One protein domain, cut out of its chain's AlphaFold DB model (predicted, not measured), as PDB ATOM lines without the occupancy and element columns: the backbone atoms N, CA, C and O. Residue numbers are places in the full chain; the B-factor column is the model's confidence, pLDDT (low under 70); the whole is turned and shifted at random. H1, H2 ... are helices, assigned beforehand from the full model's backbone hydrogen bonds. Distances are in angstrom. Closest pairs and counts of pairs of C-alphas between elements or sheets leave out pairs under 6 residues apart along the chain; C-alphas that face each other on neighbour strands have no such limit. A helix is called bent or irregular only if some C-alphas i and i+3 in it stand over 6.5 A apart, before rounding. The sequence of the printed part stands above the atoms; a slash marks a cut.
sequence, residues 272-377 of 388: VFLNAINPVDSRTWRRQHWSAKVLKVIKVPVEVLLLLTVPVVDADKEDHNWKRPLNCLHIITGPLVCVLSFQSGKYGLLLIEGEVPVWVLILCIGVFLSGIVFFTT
ATOM      1  N   VAL A 272     -26.447  13.276   2.272       76.44
ATOM      2  CA  VAL A 272     -27.512  12.269   2.122       76.44
ATOM      3  C   VAL A 272     -28.447  12.638   0.968       76.44
ATOM      4  O   VAL A 272     -28.765  11.790   0.140       76.44
ATOM      5  N   PHE A 273     -28.842  13.910   0.862       79.00
ATOM      6  CA  PHE A 273     -29.698  14.403  -0.221       79.00
ATOM      7  C   PHE A 273     -29.028  14.320  -1.601       79.00
ATOM      8  O   PHE A 273     -29.623  13.802  -2.543       79.00
ATOM      9  N   LEU A 274     -27.778  14.778  -1.727       80.31
ATOM     10  CA  LEU A 274     -27.042  14.732  -2.996       80.31
ATOM     11  C   LEU A 274     -26.775  13.296  -3.458       80.31
ATOM     12  O   LEU A 274     -26.905  13.004  -4.644       80.31
ATOM     13  N   ASN A 275     -26.468  12.392  -2.525       77.50
ATOM     14  CA  ASN A 275     -26.322  10.969  -2.825       77.50
ATOM     15  C   ASN A 275     -27.661  10.342  -3.232       77.50
ATOM     16  O   ASN A 275     -27.690   9.477  -4.099       77.50
ATOM     17  N   ALA A 276     -28.777  10.790  -2.650       73.50
ATOM     18  CA  ALA A 276     -30.105  10.287  -2.986       73.50
ATOM     19  C   ALA A 276     -30.579  10.662  -4.391       73.50
ATOM     20  O   ALA A 276     -31.325   9.902  -4.998       73.50
ATOM     21  N   ILE A 277     -30.175  11.835  -4.878       80.88
ATOM     22  CA  ILE A 277     -30.607  12.384  -6.169       80.88
ATOM     23  C   ILE A 277     -29.647  12.002  -7.294       80.88
ATOM     24  O   ILE A 277     -29.927  12.287  -8.450       80.88
ATOM     25  N   ASN A 278     -28.516  11.365  -6.990       80.81
ATOM     26  CA  ASN A 278     -27.587  10.912  -8.012       80.81
ATOM     27  C   ASN A 278     -27.958   9.500  -8.514       80.81
ATOM     28  O   ASN A 278     -27.593   8.524  -7.859       80.81
ATOM     29  N   PRO A 279     -28.590   9.353  -9.698       76.31
ATOM     30  CA  PRO A 279     -28.892   8.039 -10.280       76.31
ATOM     31  C   PRO A 279     -27.657   7.329 -10.863       76.31
ATOM     32  O   PRO A 279     -27.696   6.165 -11.280       76.31
ATOM     33  N   VAL A 280     -26.531   8.041 -10.985       76.38
ATOM     34  CA  VAL A 280     -25.325   7.507 -11.612       76.38
ATOM     35  C   VAL A 280     -24.338   7.071 -10.543       76.38
ATOM     36  O   VAL A 280     -23.533   7.864 -10.047       76.38
ATOM     37  N   ASP A 281     -24.320   5.771 -10.261       75.38
ATOM     38  CA  ASP A 281     -23.179   5.175  -9.584       75.38
ATOM     39  C   ASP A 281     -21.940   5.201 -10.503       75.38
ATOM     40  O   ASP A 281     -21.933   4.740 -11.653       75.38
ATOM     41  N   SER A 282     -20.855   5.773  -9.984       71.88
ATOM     42  CA  SER A 282     -19.601   5.947 -10.708       71.88
ATOM     43  C   SER A 282     -18.940   4.613 -11.073       71.88
ATOM     44  O   SER A 282     -18.162   4.579 -12.037       71.88
ATOM     45  N   ARG A 283     -19.190   3.529 -10.322       71.56
ATOM     46  CA  ARG A 283     -18.576   2.215 -10.580       71.56
ATOM     47  C   ARG A 283     -19.261   1.516 -11.747       71.56
ATOM     48  O   ARG A 283     -18.578   1.108 -12.694       71.56
ATOM     49  N   THR A 284     -20.591   1.447 -11.727       71.50
ATOM     50  CA  THR A 284     -21.390   0.908 -12.838       71.50
ATOM     51  C   THR A 284     -21.213   1.729 -14.115       71.50
ATOM     52  O   THR A 284     -21.005   1.155 -15.186       71.50
ATOM     53  N   TRP A 285     -21.160   3.063 -14.015       79.62
ATOM     54  CA  TRP A 285     -20.907   3.947 -15.158       79.62
ATOM     55  C   TRP A 285     -19.605   3.611 -15.891       79.62
ATOM     56  O   TRP A 285     -19.565   3.574 -17.121       79.62
ATOM     57  N   ARG A 286     -18.517   3.315 -15.167       81.62
ATOM     58  CA  ARG A 286     -17.215   3.033 -15.793       81.62
ATOM     59  C   ARG A 286     -17.227   1.744 -16.623       81.62
ATOM     60  O   ARG A 286     -16.553   1.706 -17.651       81.62
ATOM     61  N   ARG A 287     -18.002   0.732 -16.212       84.94
ATOM     62  CA  ARG A 287     -18.051  -0.606 -16.836       84.94
ATOM     63  C   ARG A 287     -18.993  -0.714 -18.043       84.94
ATOM     64  O   ARG A 287     -18.898  -1.680 -18.788       84.94
ATOM     65  N   GLN A 288     -19.881   0.255 -18.261       82.56
ATOM     66  CA  GLN A 288     -20.873   0.187 -19.340       82.56
ATOM     67  C   GLN A 288     -20.293   0.480 -20.735       82.56
ATOM     68  O   GLN A 288     -19.437   1.356 -20.910       82.56
ATOM     69  N   HIS A 289     -20.823  -0.217 -21.748       88.44
ATOM     70  CA  HIS A 289     -20.573   0.078 -23.161       88.44
ATOM     71  C   HIS A 289     -21.078   1.481 -23.539       88.44
ATOM     72  O   HIS A 289     -21.979   2.031 -22.905       88.44
ATOM     73  N   TRP A 290     -20.512   2.066 -24.599       86.75
ATOM     74  CA  TRP A 290     -20.816   3.444 -25.004       86.75
ATOM     75  C   TRP A 290     -22.305   3.681 -25.320       86.75
ATOM     76  O   TRP A 290     -22.852   4.703 -24.919       86.75
ATOM     77  N   SER A 291     -22.994   2.716 -25.939       82.62
ATOM     78  CA  SER A 291     -24.437   2.810 -26.214       82.62
ATOM     79  C   SER A 291     -25.282   2.874 -24.936       82.62
ATOM     80  O   SER A 291     -26.182   3.707 -24.830       82.62
ATOM     81  N   ALA A 292     -24.960   2.054 -23.932       81.50
ATOM     82  CA  ALA A 292     -25.624   2.082 -22.630       81.50
ATOM     83  C   ALA A 292     -25.377   3.409 -21.893       81.50
ATOM     84  O   ALA A 292     -26.292   3.939 -21.269       81.50
ATOM     85  N   LYS A 293     -24.181   3.999 -22.038       85.25
ATOM     86  CA  LYS A 293     -23.865   5.326 -21.486       85.25
ATOM     87  C   LYS A 293     -24.699   6.433 -22.116       85.25
ATOM     88  O   LYS A 293     -25.250   7.250 -21.387       85.25
ATOM     89  N   VAL A 294     -24.812   6.453 -23.446       85.38
ATOM     90  CA  VAL A 294     -25.650   7.436 -24.157       85.38
ATOM     91  C   VAL A 294     -27.105   7.310 -23.709       85.38
ATOM     92  O   VAL A 294     -27.722   8.308 -23.343       85.38
ATOM     93  N   LEU A 295     -27.627   6.081 -23.649       83.19
ATOM     94  CA  LEU A 295     -28.980   5.824 -23.165       83.19
ATOM     95  C   LEU A 295     -29.166   6.295 -21.715       83.19
ATOM     96  O   LEU A 295     -30.179   6.912 -21.400       83.19
ATOM     97  N   LYS A 296     -28.184   6.052 -20.841       83.94
ATOM     98  CA  LYS A 296     -28.228   6.488 -19.443       83.94
ATOM     99  C   LYS A 296     -28.191   8.017 -19.327       83.94
ATOM    100  O   LYS A 296     -28.991   8.564 -18.588       83.94
ATOM    101  N   VAL A 297     -27.388   8.728 -20.123       86.62
ATOM    102  CA  VAL A 297     -27.373  10.211 -20.141       86.62
ATOM    103  C   VAL A 297     -28.721  10.794 -20.546       86.62
ATOM    104  O   VAL A 297     -29.156  11.772 -19.951       86.62
ATOM    105  N   ILE A 298     -29.394  10.188 -21.525       83.88
ATOM    106  CA  ILE A 298     -30.732  10.625 -21.950       83.88
ATOM    107  C   ILE A 298     -31.762  10.410 -20.829       83.88
ATOM    108  O   ILE A 298     -32.668  11.222 -20.664       83.88
ATOM    109  N   LYS A 299     -31.618   9.337 -20.045       84.44
ATOM    110  CA  LYS A 299     -32.536   8.971 -18.956       84.44
ATOM    111  C   LYS A 299     -32.339   9.797 -17.682       84.44
ATOM    112  O   LYS A 299     -33.325  10.139 -17.035       84.44
ATOM    113  N   VAL A 300     -31.097  10.161 -17.357       86.75
ATOM    114  CA  VAL A 300     -30.718  10.832 -16.099       86.75
ATOM    115  C   VAL A 300     -31.572  12.064 -15.763       86.75
ATOM    116  O   VAL A 300     -32.014  12.146 -14.624       86.75
ATOM    117  N   PRO A 301     -31.860  13.014 -16.678       87.81
ATOM    118  CA  PRO A 301     -32.680  14.180 -16.340       87.81
ATOM    119  C   PRO A 301     -34.085  13.804 -15.864       87.81
ATOM    120  O   PRO A 301     -34.604  14.402 -14.924       87.81
ATOM    121  N   VAL A 302     -34.688  12.800 -16.504       85.62
ATOM    122  CA  VAL A 302     -36.023  12.317 -16.146       85.62
ATOM    123  C   VAL A 302     -35.969  11.530 -14.842       85.62
ATOM    124  O   VAL A 302     -36.810  11.730 -13.978       85.62
ATOM    125  N   GLU A 303     -34.951  10.694 -14.664       84.88
ATOM    126  CA  GLU A 303     -34.741   9.917 -13.443       84.88
ATOM    127  C   GLU A 303     -34.513  10.819 -12.223       84.88
ATOM    128  O   GLU A 303     -35.148  10.627 -11.194       84.88
ATOM    129  N   VAL A 304     -33.705  11.876 -12.354       87.00
ATOM    130  CA  VAL A 304     -33.512  12.903 -11.315       87.00
ATOM    131  C   VAL A 304     -34.830  13.600 -10.977       87.00
ATOM    132  O   VAL A 304     -35.143  13.787  -9.801       87.00
ATOM    133  N   LEU A 305     -35.618  13.976 -11.990       86.81
ATOM    134  CA  LEU A 305     -36.926  14.596 -11.778       86.81
ATOM    135  C   LEU A 305     -37.887  13.646 -11.047       86.81
ATOM    136  O   LEU A 305     -38.592  14.072 -10.134       86.81
ATOM    137  N   LEU A 306     -37.897  12.363 -11.411       84.50
ATOM    138  CA  LEU A 306     -38.710  11.333 -10.765       84.50
ATOM    139  C   LEU A 306     -38.253  11.077  -9.326       84.50
ATOM    140  O   LEU A 306     -39.088  11.089  -8.430       84.50
ATOM    141  N   LEU A 307     -36.948  10.970  -9.064       85.06
ATOM    142  CA  LEU A 307     -36.402  10.858  -7.704       85.06
ATOM    143  C   LEU A 307     -36.806  12.048  -6.821       85.06
ATOM    144  O   LEU A 307     -37.025  11.883  -5.624       85.06
ATOM    145  N   LEU A 308     -36.950  13.244  -7.397       85.38
ATOM    146  CA  LEU A 308     -37.368  14.453  -6.678       85.38
ATOM    147  C   LEU A 308     -38.881  14.513  -6.388       85.38
ATOM    148  O   LEU A 308     -39.317  15.230  -5.484       85.38
ATOM    149  N   THR A 309     -39.693  13.819  -7.183       83.31
ATOM    150  CA  THR A 309     -41.157  13.982  -7.203       83.31
ATOM    151  C   THR A 309     -41.912  12.755  -6.709       83.31
ATOM    152  O   THR A 309     -43.005  12.901  -6.167       83.31
ATOM    153  N   VAL A 310     -41.334  11.564  -6.855       82.44
ATOM    154  CA  VAL A 310     -41.964  10.285  -6.535       82.44
ATOM    155  C   VAL A 310     -41.279   9.665  -5.315       82.44
ATOM    156  O   VAL A 310     -40.080   9.377  -5.373       82.44
ATOM    157  N   PRO A 311     -42.015   9.421  -4.215       82.56
ATOM    158  CA  PRO A 311     -41.490   8.659  -3.093       82.56
ATOM    159  C   PRO A 311     -41.287   7.198  -3.490       82.56
ATOM    160  O   PRO A 311     -42.162   6.585  -4.103       82.56
ATOM    161  N   VAL A 312     -40.133   6.639  -3.128       75.75
ATOM    162  CA  VAL A 312     -39.815   5.221  -3.328       75.75
ATOM    163  C   VAL A 312     -39.510   4.599  -1.981       75.75
ATOM    164  O   VAL A 312     -38.507   4.945  -1.351       75.75
ATOM    165  N   VAL A 313     -40.366   3.672  -1.564       70.88
ATOM    166  CA  VAL A 313     -40.148   2.813  -0.402       70.88
ATOM    167  C   VAL A 313     -39.756   1.439  -0.920       70.88
ATOM    168  O   VAL A 313     -40.524   0.796  -1.633       70.88
ATOM    169  N   ASP A 314     -38.548   1.011  -0.577       65.56
ATOM    170  CA  ASP A 314     -38.031  -0.301  -0.947       65.56
ATOM    171  C   ASP A 314     -38.027  -1.191   0.295       65.56
ATOM    172  O   ASP A 314     -37.224  -0.981   1.202       65.56
ATOM    173  N   ALA A 315     -38.965  -2.137   0.365       59.16
ATOM    174  CA  ALA A 315     -39.127  -3.023   1.518       59.16
ATOM    175  C   ALA A 315     -37.995  -4.055   1.653       59.16
ATOM    176  O   ALA A 315     -37.854  -4.652   2.718       59.16
ATOM    177  N   ASP A 316     -37.194  -4.252   0.601       56.81
ATOM    178  CA  ASP A 316     -36.116  -5.241   0.580       56.81
ATOM    179  C   ASP A 316     -34.788  -4.678   1.129       56.81
ATOM    180  O   ASP A 316     -33.855  -5.437   1.397       56.81
ATOM    181  N   LYS A 317     -34.695  -3.355   1.344       61.59
ATOM    182  CA  LYS A 317     -33.530  -2.687   1.954       61.59
ATOM    183  C   LYS A 317     -33.707  -2.521   3.463       61.59
ATOM    184  O   LYS A 317     -34.780  -2.130   3.913       61.59
ATOM    185  N   GLU A 318     -32.632  -2.709   4.234       53.75
ATOM    186  CA  GLU A 318     -32.655  -2.638   5.710       53.75
ATOM    187  C   GLU A 318     -33.157  -1.284   6.254       53.75
ATOM    188  O   GLU A 318     -33.888  -1.247   7.243       53.75
ATOM    189  N   ASP A 319     -32.864  -0.179   5.559       56.91
ATOM    190  CA  ASP A 319     -33.326   1.170   5.924       56.91
ATOM    191  C   ASP A 319     -34.702   1.542   5.336       56.91
ATOM    192  O   ASP A 319     -35.150   2.687   5.456       56.91
ATOM    193  N   HIS A 320     -35.359   0.623   4.623       61.00
ATOM    194  CA  HIS A 320     -36.564   0.873   3.822       61.00
ATOM    195  C   HIS A 320     -36.452   2.093   2.876       61.00
ATOM    196  O   HIS A 320     -37.443   2.761   2.570       61.00
ATOM    197  N   ASN A 321     -35.227   2.422   2.440       68.62
ATOM    198  CA  ASN A 321     -34.879   3.622   1.667       68.62
ATOM    199  C   ASN A 321     -35.234   4.960   2.363       68.62
ATOM    200  O   ASN A 321     -35.493   5.973   1.706       68.62
ATOM    201  N   TRP A 322     -35.238   4.999   3.700       72.75
ATOM    202  CA  TRP A 322     -35.550   6.206   4.463       72.75
ATOM    203  C   TRP A 322     -34.489   7.297   4.273       72.75
ATOM    204  O   TRP A 322     -33.347   7.183   4.712       72.75
ATOM    205  N   LYS A 323     -34.889   8.423   3.668       78.88
ATOM    206  CA  LYS A 323     -34.043   9.617   3.537       78.88
ATOM    207  C   LYS A 323     -34.841  10.851   3.936       78.88
ATOM    208  O   LYS A 323     -35.579  11.411   3.129       78.88
ATOM    209  N   ARG A 324     -34.667  11.317   5.178       79.75
ATOM    210  CA  ARG A 324     -35.401  12.467   5.749       79.75
ATOM    211  C   ARG A 324     -35.533  13.684   4.811       79.75
ATOM    212  O   ARG A 324     -36.668  14.116   4.623       79.75
ATOM    213  N   PRO A 325     -34.460  14.262   4.223       81.88
ATOM    214  CA  PRO A 325     -34.603  15.450   3.374       81.88
ATOM    215  C   PRO A 325     -35.392  15.170   2.090       81.88
ATOM    216  O   PRO A 325     -36.134  16.036   1.636       81.88
ATOM    217  N   LEU A 326     -35.275  13.961   1.536       83.81
ATOM    218  CA  LEU A 326     -35.993  13.557   0.332       83.81
ATOM    219  C   LEU A 326     -37.482  13.321   0.630       83.81
ATOM    220  O   LEU A 326     -38.335  13.872  -0.054       83.81
ATOM    221  N   ASN A 327     -37.802  12.628   1.722       84.62
ATOM    222  CA  ASN A 327     -39.187  12.379   2.130       84.62
ATOM    223  C   ASN A 327     -39.910  13.677   2.525       84.62
ATOM    224  O   ASN A 327     -41.072  13.878   2.176       84.62
ATOM    225  N   CYS A 328     -39.215  14.602   3.199       84.44
ATOM    226  CA  CYS A 328     -39.743  15.941   3.484       84.44
ATOM    227  C   CYS A 328     -40.039  16.719   2.195       84.44
ATOM    228  O   CYS A 328     -41.019  17.464   2.141       84.44
ATOM    229  N   LEU A 329     -39.210  16.542   1.164       87.38
ATOM    230  CA  LEU A 329     -39.443  17.141  -0.141       87.38
ATOM    231  C   LEU A 329     -40.640  16.495  -0.846       87.38
ATOM    232  O   LEU A 329     -41.478  17.227  -1.354       87.38
ATOM    233  N   HIS A 330     -40.783  15.167  -0.807       88.81
ATOM    234  CA  HIS A 330     -41.910  14.446  -1.416       88.81
ATOM    235  C   HIS A 330     -43.272  14.819  -0.827       88.81
ATOM    236  O   HIS A 330     -44.250  14.892  -1.568       88.81
ATOM    237  N   ILE A 331     -43.343  15.135   0.474       87.12
ATOM    238  CA  ILE A 331     -44.565  15.669   1.112       87.12
ATOM    239  C   ILE A 331     -45.023  16.975   0.440       87.12
ATOM    240  O   ILE A 331     -46.216  17.268   0.395       87.12
ATOM    241  N   ILE A 332     -44.080  17.750  -0.099       88.19
ATOM    242  CA  ILE A 332     -44.352  19.002  -0.808       88.19
ATOM    243  C   ILE A 332     -44.571  18.730  -2.302       88.19
ATOM    244  O   ILE A 332     -45.577  19.153  -2.870       88.19
ATOM    245  N   THR A 333     -43.629  18.040  -2.949       87.94
ATOM    246  CA  THR A 333     -43.597  17.884  -4.407       87.94
ATOM    247  C   THR A 333     -44.671  16.936  -4.921       87.94
ATOM    248  O   THR A 333     -45.245  17.226  -5.964       87.94
ATOM    249  N   GLY A 334     -45.013  15.868  -4.196       85.81
ATOM    250  CA  GLY A 334     -46.008  14.883  -4.632       85.81
ATOM    251  C   GLY A 334     -47.392  15.500  -4.887       85.81
ATOM    252  O   GLY A 334     -47.845  15.518  -6.034       85.81
ATOM    253  N   PRO A 335     -48.059  16.077  -3.865       87.25
ATOM    254  CA  PRO A 335     -49.367  16.714  -4.033       87.25
ATOM    255  C   PRO A 335     -49.356  17.862  -5.053       87.25
ATOM    256  O   PRO A 335     -50.318  18.036  -5.806       87.25
ATOM    257  N   LEU A 336     -48.261  18.628  -5.101       85.62
ATOM    258  CA  LEU A 336     -48.093  19.736  -6.036       85.62
ATOM    259  C   LEU A 336     -48.031  19.243  -7.488       85.62
ATOM    260  O   LEU A 336     -48.736  19.775  -8.345       85.62
ATOM    261  N   VAL A 337     -47.242  18.199  -7.760       85.94
ATOM    262  CA  VAL A 337     -47.161  17.568  -9.084       85.94
ATOM    263  C   VAL A 337     -48.513  17.002  -9.490       85.94
ATOM    264  O   VAL A 337     -48.926  17.230 -10.625       85.94
ATOM    265  N   CYS A 338     -49.243  16.342  -8.584       81.81
ATOM    266  CA  CYS A 338     -50.589  15.856  -8.882       81.81
ATOM    267  C   CYS A 338     -51.491  17.002  -9.360       81.81
ATOM    268  O   CYS A 338     -52.015  16.950 -10.471       81.81
ATOM    269  N   VAL A 339     -51.627  18.072  -8.576       82.44
ATOM    270  CA  VAL A 339     -52.560  19.163  -8.899       82.44
ATOM    271  C   VAL A 339     -52.149  19.984 -10.119       82.44
ATOM    272  O   VAL A 339     -53.015  20.409 -10.884       82.44
ATOM    273  N   LEU A 340     -50.849  20.165 -10.350       79.81
ATOM    274  CA  LEU A 340     -50.355  20.828 -11.558       79.81
ATOM    275  C   LEU A 340     -50.449  19.943 -12.810       79.81
ATOM    276  O   LEU A 340     -50.449  20.471 -13.918       79.81
ATOM    277  N   SER A 341     -50.559  18.622 -12.658       75.75
ATOM    278  CA  SER A 341     -50.672  17.695 -13.794       75.75
ATOM    279  C   SER A 341     -52.124  17.375 -14.162       75.75
ATOM    280  O   SER A 341     -52.414  17.104 -15.329       75.75
ATOM    281  N   PHE A 342     -53.059  17.427 -13.209       72.12
ATOM    282  CA  PHE A 342     -54.471  17.141 -13.475       72.12
ATOM    283  C   PHE A 342     -55.071  18.137 -14.483       72.12
ATOM    284  O   PHE A 342     -55.019  19.354 -14.297       72.12
ATOM    285  N   GLN A 343     -55.668  17.594 -15.552       68.25
ATOM    286  CA  GLN A 343     -56.304  18.340 -16.647       68.25
ATOM    287  C   GLN A 343     -55.401  19.439 -17.240       68.25
ATOM    288  O   GLN A 343     -55.815  20.589 -17.385       68.25
ATOM    289  N   SER A 344     -54.148  19.094 -17.554       63.47
ATOM    290  CA  SER A 344     -53.175  20.022 -18.155       63.47
ATOM    291  C   SER A 344     -52.921  21.281 -17.298       63.47
ATOM    292  O   SER A 344     -52.734  22.382 -17.810       63.47
ATOM    293  N   GLY A 345     -52.973  21.142 -15.967       65.19
ATOM    294  CA  GLY A 345     -52.717  22.231 -15.013       65.19
ATOM    295  C   GLY A 345     -53.887  23.182 -14.763       65.19
ATOM    296  O   GLY A 345     -53.756  24.126 -13.981       65.19
ATOM    297  N   LYS A 346     -55.059  22.918 -15.354       70.88
ATOM    298  CA  LYS A 346     -56.261  23.747 -15.178       70.88
ATOM    299  C   LYS A 346     -56.744  23.787 -13.725       70.88
ATOM    300  O   LYS A 346     -57.164  24.840 -13.255       70.88
ATOM    301  N   TYR A 347     -56.638  22.671 -13.001       70.62
ATOM    302  CA  TYR A 347     -57.021  22.604 -11.586       70.62
ATOM    303  C   TYR A 347     -56.042  23.330 -10.662       70.62
ATOM    304  O   TYR A 347     -56.468  23.922  -9.676       70.62
ATOM    305  N   GLY A 348     -54.746  23.339 -10.987       65.31
ATOM    306  CA  GLY A 348     -53.758  24.091 -10.216       65.31
ATOM    307  C   GLY A 348     -53.976  25.599 -10.290       65.31
ATOM    308  O   GLY A 348     -53.848  26.284  -9.279       65.31
ATOM    309  N   LEU A 349     -54.363  26.104 -11.464       75.69
ATOM    310  CA  LEU A 349     -54.633  27.525 -11.708       75.69
ATOM    311  C   LEU A 349     -56.049  27.967 -11.309       75.69
ATOM    312  O   LEU A 349     -56.395  29.135 -11.485       75.69
ATOM    313  N   LEU A 350     -56.872  27.059 -10.777       78.56
ATOM    314  CA  LEU A 350     -58.209  27.398 -10.311       78.56
ATOM    315  C   LEU A 350     -58.097  28.292  -9.072       78.56
ATOM    316  O   LEU A 350     -57.401  27.961  -8.113       78.56
ATOM    317  N   LEU A 351     -58.755  29.447  -9.117       80.62
ATOM    318  CA  LEU A 351     -58.770  30.405  -8.017       80.62
ATOM    319  C   LEU A 351     -59.896  30.039  -7.050       80.62
ATOM    320  O   LEU A 351     -61.061  29.976  -7.442       80.62
ATOM    321  N   ILE A 352     -59.553  29.824  -5.784       77.38
ATOM    322  CA  ILE A 352     -60.524  29.710  -4.697       77.38
ATOM    323  C   ILE A 352     -60.984  31.135  -4.379       77.38
ATOM    324  O   ILE A 352     -60.163  31.989  -4.050       77.38
ATOM    325  N   GLU A 353     -62.279  31.400  -4.564       75.38
ATOM    326  CA  GLU A 353     -62.905  32.722  -4.367       75.38
ATOM    327  C   GLU A 353     -62.261  33.885  -5.159       75.38
ATOM    328  O   GLU A 353     -62.494  35.049  -4.858       75.38
ATOM    329  N   GLY A 354     -61.486  33.594  -6.212       78.38
ATOM    330  CA  GLY A 354     -60.858  34.614  -7.066       78.38
ATOM    331  C   GLY A 354     -59.533  35.191  -6.550       78.38
ATOM    332  O   GLY A 354     -58.911  35.969  -7.268       78.38
ATOM    333  N   GLU A 355     -59.067  34.787  -5.366       78.50
ATOM    334  CA  GLU A 355     -57.916  35.412  -4.690       78.50
ATOM    335  C   GLU A 355     -56.681  34.497  -4.641       78.50
ATOM    336  O   GLU A 355     -55.557  34.958  -4.843       78.50
ATOM    337  N   VAL A 356     -56.865  33.190  -4.399       82.44
ATOM    338  CA  VAL A 356     -55.744  32.264  -4.159       82.44
ATOM    339  C   VAL A 356     -55.832  31.039  -5.068       82.44
ATOM    340  O   VAL A 356     -56.848  30.340  -5.056       82.44
ATOM    341  N   PRO A 357     -54.780  30.724  -5.844       86.06
ATOM    342  CA  PRO A 357     -54.769  29.524  -6.665       86.06
ATOM    343  C   PRO A 357     -54.551  28.267  -5.809       86.06
ATOM    344  O   PRO A 357     -53.781  28.275  -4.844       86.06
ATOM    345  N   VAL A 358     -55.191  27.157  -6.185       84.94
ATOM    346  CA  VAL A 358     -55.168  25.887  -5.429       84.94
ATOM    347  C   VAL A 358     -53.741  25.383  -5.155       84.94
ATOM    348  O   VAL A 358     -53.468  24.862  -4.072       84.94
ATOM    349  N   TRP A 359     -52.802  25.568  -6.089       85.94
ATOM    350  CA  TRP A 359     -51.416  25.111  -5.906       85.94
ATOM    351  C   TRP A 359     -50.700  25.795  -4.728       85.94
ATOM    352  O   TRP A 359     -49.887  25.153  -4.064       85.94
ATOM    353  N   VAL A 360     -51.024  27.061  -4.425       86.44
ATOM    354  CA  VAL A 360     -50.439  27.800  -3.291       86.44
ATOM    355  C   VAL A 360     -50.925  27.217  -1.971       86.44
ATOM    356  O   VAL A 360     -50.122  26.988  -1.070       86.44
ATOM    357  N   LEU A 361     -52.220  26.910  -1.868       86.94
ATOM    358  CA  LEU A 361     -52.786  26.284  -0.674       86.94
ATOM    359  C   LEU A 361     -52.113  24.934  -0.387       86.94
ATOM    360  O   LEU A 361     -51.708  24.659   0.742       86.94
ATOM    361  N   ILE A 362     -51.951  24.111  -1.425       87.56
ATOM    362  CA  ILE A 362     -51.310  22.796  -1.322       87.56
ATOM    363  C   ILE A 362     -49.841  22.928  -0.937       87.56
ATOM    364  O   ILE A 362     -49.371  22.180  -0.080       87.56
ATOM    365  N   LEU A 363     -49.130  23.904  -1.505       90.00
ATOM    366  CA  LEU A 363     -47.753  24.205  -1.128       90.00
ATOM    367  C   LEU A 363     -47.655  24.582   0.357       90.00
ATOM    368  O   LEU A 363     -46.808  24.040   1.064       90.00
ATOM    369  N   CYS A 364     -48.530  25.461   0.853       89.88
ATOM    370  CA  CYS A 364     -48.543  25.866   2.260       89.88
ATOM    371  C   CYS A 364     -48.793  24.679   3.202       89.88
ATOM    372  O   CYS A 364     -48.064  24.508   4.180       89.88
ATOM    373  N   ILE A 365     -49.784  23.836   2.890       90.38
ATOM    374  CA  ILE A 365     -50.086  22.625   3.670       90.38
ATOM    375  C   ILE A 365     -48.899  21.652   3.629       90.38
ATOM    376  O   ILE A 365     -48.485  21.143   4.671       90.38
ATOM    377  N   GLY A 366     -48.316  21.431   2.448       89.94
ATOM    378  CA  GLY A 366     -47.160  20.556   2.259       89.94
ATOM    379  C   GLY A 366     -45.942  21.024   3.054       89.94
ATOM    380  O   GLY A 366     -45.320  20.223   3.745       89.94
ATOM    381  N   VAL A 367     -45.628  22.323   3.031       91.12
ATOM    382  CA  VAL A 367     -44.519  22.907   3.806       91.12
ATOM    383  C   VAL A 367     -44.766  22.773   5.308       91.12
ATOM    384  O   VAL A 367     -43.847  22.419   6.046       91.12
ATOM    385  N   PHE A 368     -45.998  22.997   5.770       90.94
ATOM    386  CA  PHE A 368     -46.355  22.834   7.179       90.94
ATOM    387  C   PHE A 368     -46.176  21.382   7.653       90.94
ATOM    388  O   PHE A 368     -45.498  21.135   8.653       90.94
ATOM    389  N   LEU A 369     -46.715  20.412   6.908       89.00
ATOM    390  CA  LEU A 369     -46.568  18.983   7.211       89.00
ATOM    391  C   LEU A 369     -45.105  18.526   7.125       89.00
ATOM    392  O   LEU A 369     -44.628  17.810   8.005       89.00
ATOM    393  N   SER A 370     -44.380  18.982   6.102       88.06
ATOM    394  CA  SER A 370     -42.949  18.721   5.925       88.06
ATOM    395  C   SER A 370     -42.136  19.252   7.107       88.06
ATOM    396  O   SER A 370     -41.284  18.540   7.633       88.06
ATOM    397  N   GLY A 371     -42.464  20.446   7.615       86.56
ATOM    398  CA  GLY A 371     -41.873  21.005   8.830       86.56
ATOM    399  C   GLY A 371     -42.086  20.109  10.052       86.56
ATOM    400  O   GLY A 371     -41.125  19.793  10.753       86.56
ATOM    401  N   ILE A 372     -43.313  19.629  10.280       86.06
ATOM    402  CA  ILE A 372     -43.616  18.701  11.384       86.06
ATOM    403  C   ILE A 372     -42.770  17.431  11.264       86.06
ATOM    404  O   ILE A 372     -42.123  17.030  12.232       86.06
ATOM    405  N   VAL A 373     -42.725  16.807  10.084       84.69
ATOM    406  CA  VAL A 373     -41.930  15.590   9.857       84.69
ATOM    407  C   VAL A 373     -40.439  15.868  10.049       84.69
ATOM    408  O   VAL A 373     -39.745  15.085  10.698       84.69
ATOM    409  N   PHE A 374     -39.944  17.009   9.577       84.38
ATOM    410  CA  PHE A 374     -38.548  17.399   9.727       84.38
ATOM    411  C   PHE A 374     -38.149  17.571  11.199       84.38
ATOM    412  O   PHE A 374     -37.078  17.118  11.590       84.38
ATOM    413  N   PHE A 375     -38.995  18.176  12.034       84.00
ATOM    414  CA  PHE A 375     -38.692  18.351  13.460       84.00
ATOM    415  C   PHE A 375     -38.928  17.091  14.306       84.00
ATOM    416  O   PHE A 375     -38.332  16.962  15.371       84.00
ATOM    417  N   THR A 376     -39.760  16.153  13.845       80.56
ATOM    418  CA  THR A 376     -40.115  14.934  14.599       80.56
ATOM    419  C   THR A 376     -39.279  13.701  14.242       80.56
ATOM    420  O   THR A 376     -39.354  12.700  14.956       80.56
ATOM    421  N   THR A 377     -38.476  13.744  13.173       81.44
ATOM    422  CA  THR A 377     -37.719  12.583  12.665       81.44
ATOM    423  C   THR A 377     -36.210  12.808  12.615       81.44
ATOM    424  O   THR A 377     -35.715  13.933  12.555       81.44
TER     425      THR A 377
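Overview. This is residues 272 to 377 of the 388 residues of the protein "Solute carrier family 8 member B1" of Sinocyclocheilus grahami (UniProt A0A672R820). A helical hairpin of H4 and H5 forms one side of a loose, elongated model, and the bent helix H3 reaches away from it, its arm H3b meeting H4 crosswise. H1, H2 and the two arms of H3 make an open loop beside the hairpin, closed where H1 touches H3b. The printed part has 106 residues with five named helices, H1 to H5 in order, and no named strand: all helix. It is loose, with a radius of gyration of the C-alphas of 17.5 A and spans of 57 by 35 by 21 A.

Arrangement. Begin at H1, residues 272 to 277, which is apart from H2, residues 282 to 287. H3, residues 290 to 309, was assigned as one helix by its hydrogen bonds but is bent, with C-alphas 298 and 301 6.9 A apart; its arms H3a, residues 290 to 298, and H3b, residues 301 to 309, stand at a steep tilt of 45 degrees. H2 is close to H3a but not clearly touching, the closest C-alphas, of Trp 285 and Lys 293, being 7.1 A apart. H1 touches H3b, closest at C-alphas Ile 277 and Val 304, 5.9 A. The hub is H4, residues 324 to 345, irregular with C-alphas 340 and 343 8.2 A apart. It touches H1 with residues 325 to 326 alone, closest at C-alphas Phe 273 and Pro 325, 6.2 A, and H3b, about perpendicular at 75 degrees, closest at C-alphas Thr 309 and Thr 333, 5.4 A. H5, residues 358 to 376, forms a hairpin with H4 at a shallow tilt of 13 degrees, opposite ways; C-alphas Ile 332 and Gly 366 are closest, 4.4 A. Every O i to N i+4 pair is within hydrogen-bond range in H1, H3a, H3b and H5, against 1 of 2 in H2 and 12 of 18 in H4.

Along the chain. Find C-alpha 272 at (-27.512, 12.269, 2.122), where H1 begins. H4 runs 28.7 A from C-alpha 324 at (-35.401, 12.467, 5.749), and H5 runs 27.3 A to C-alpha 376 at (-40.115, 14.934, 14.599).

Size, cuts and confidence. The C-alphas of Arg 287 and Glu 353, the two farthest apart, are 57.3 A from each other. The printed part has no cut; the links H3 to H4 and H4 to H5 are long. Look for pLDDT under 70 at residues 314 to 321, 343 to 345 and 348.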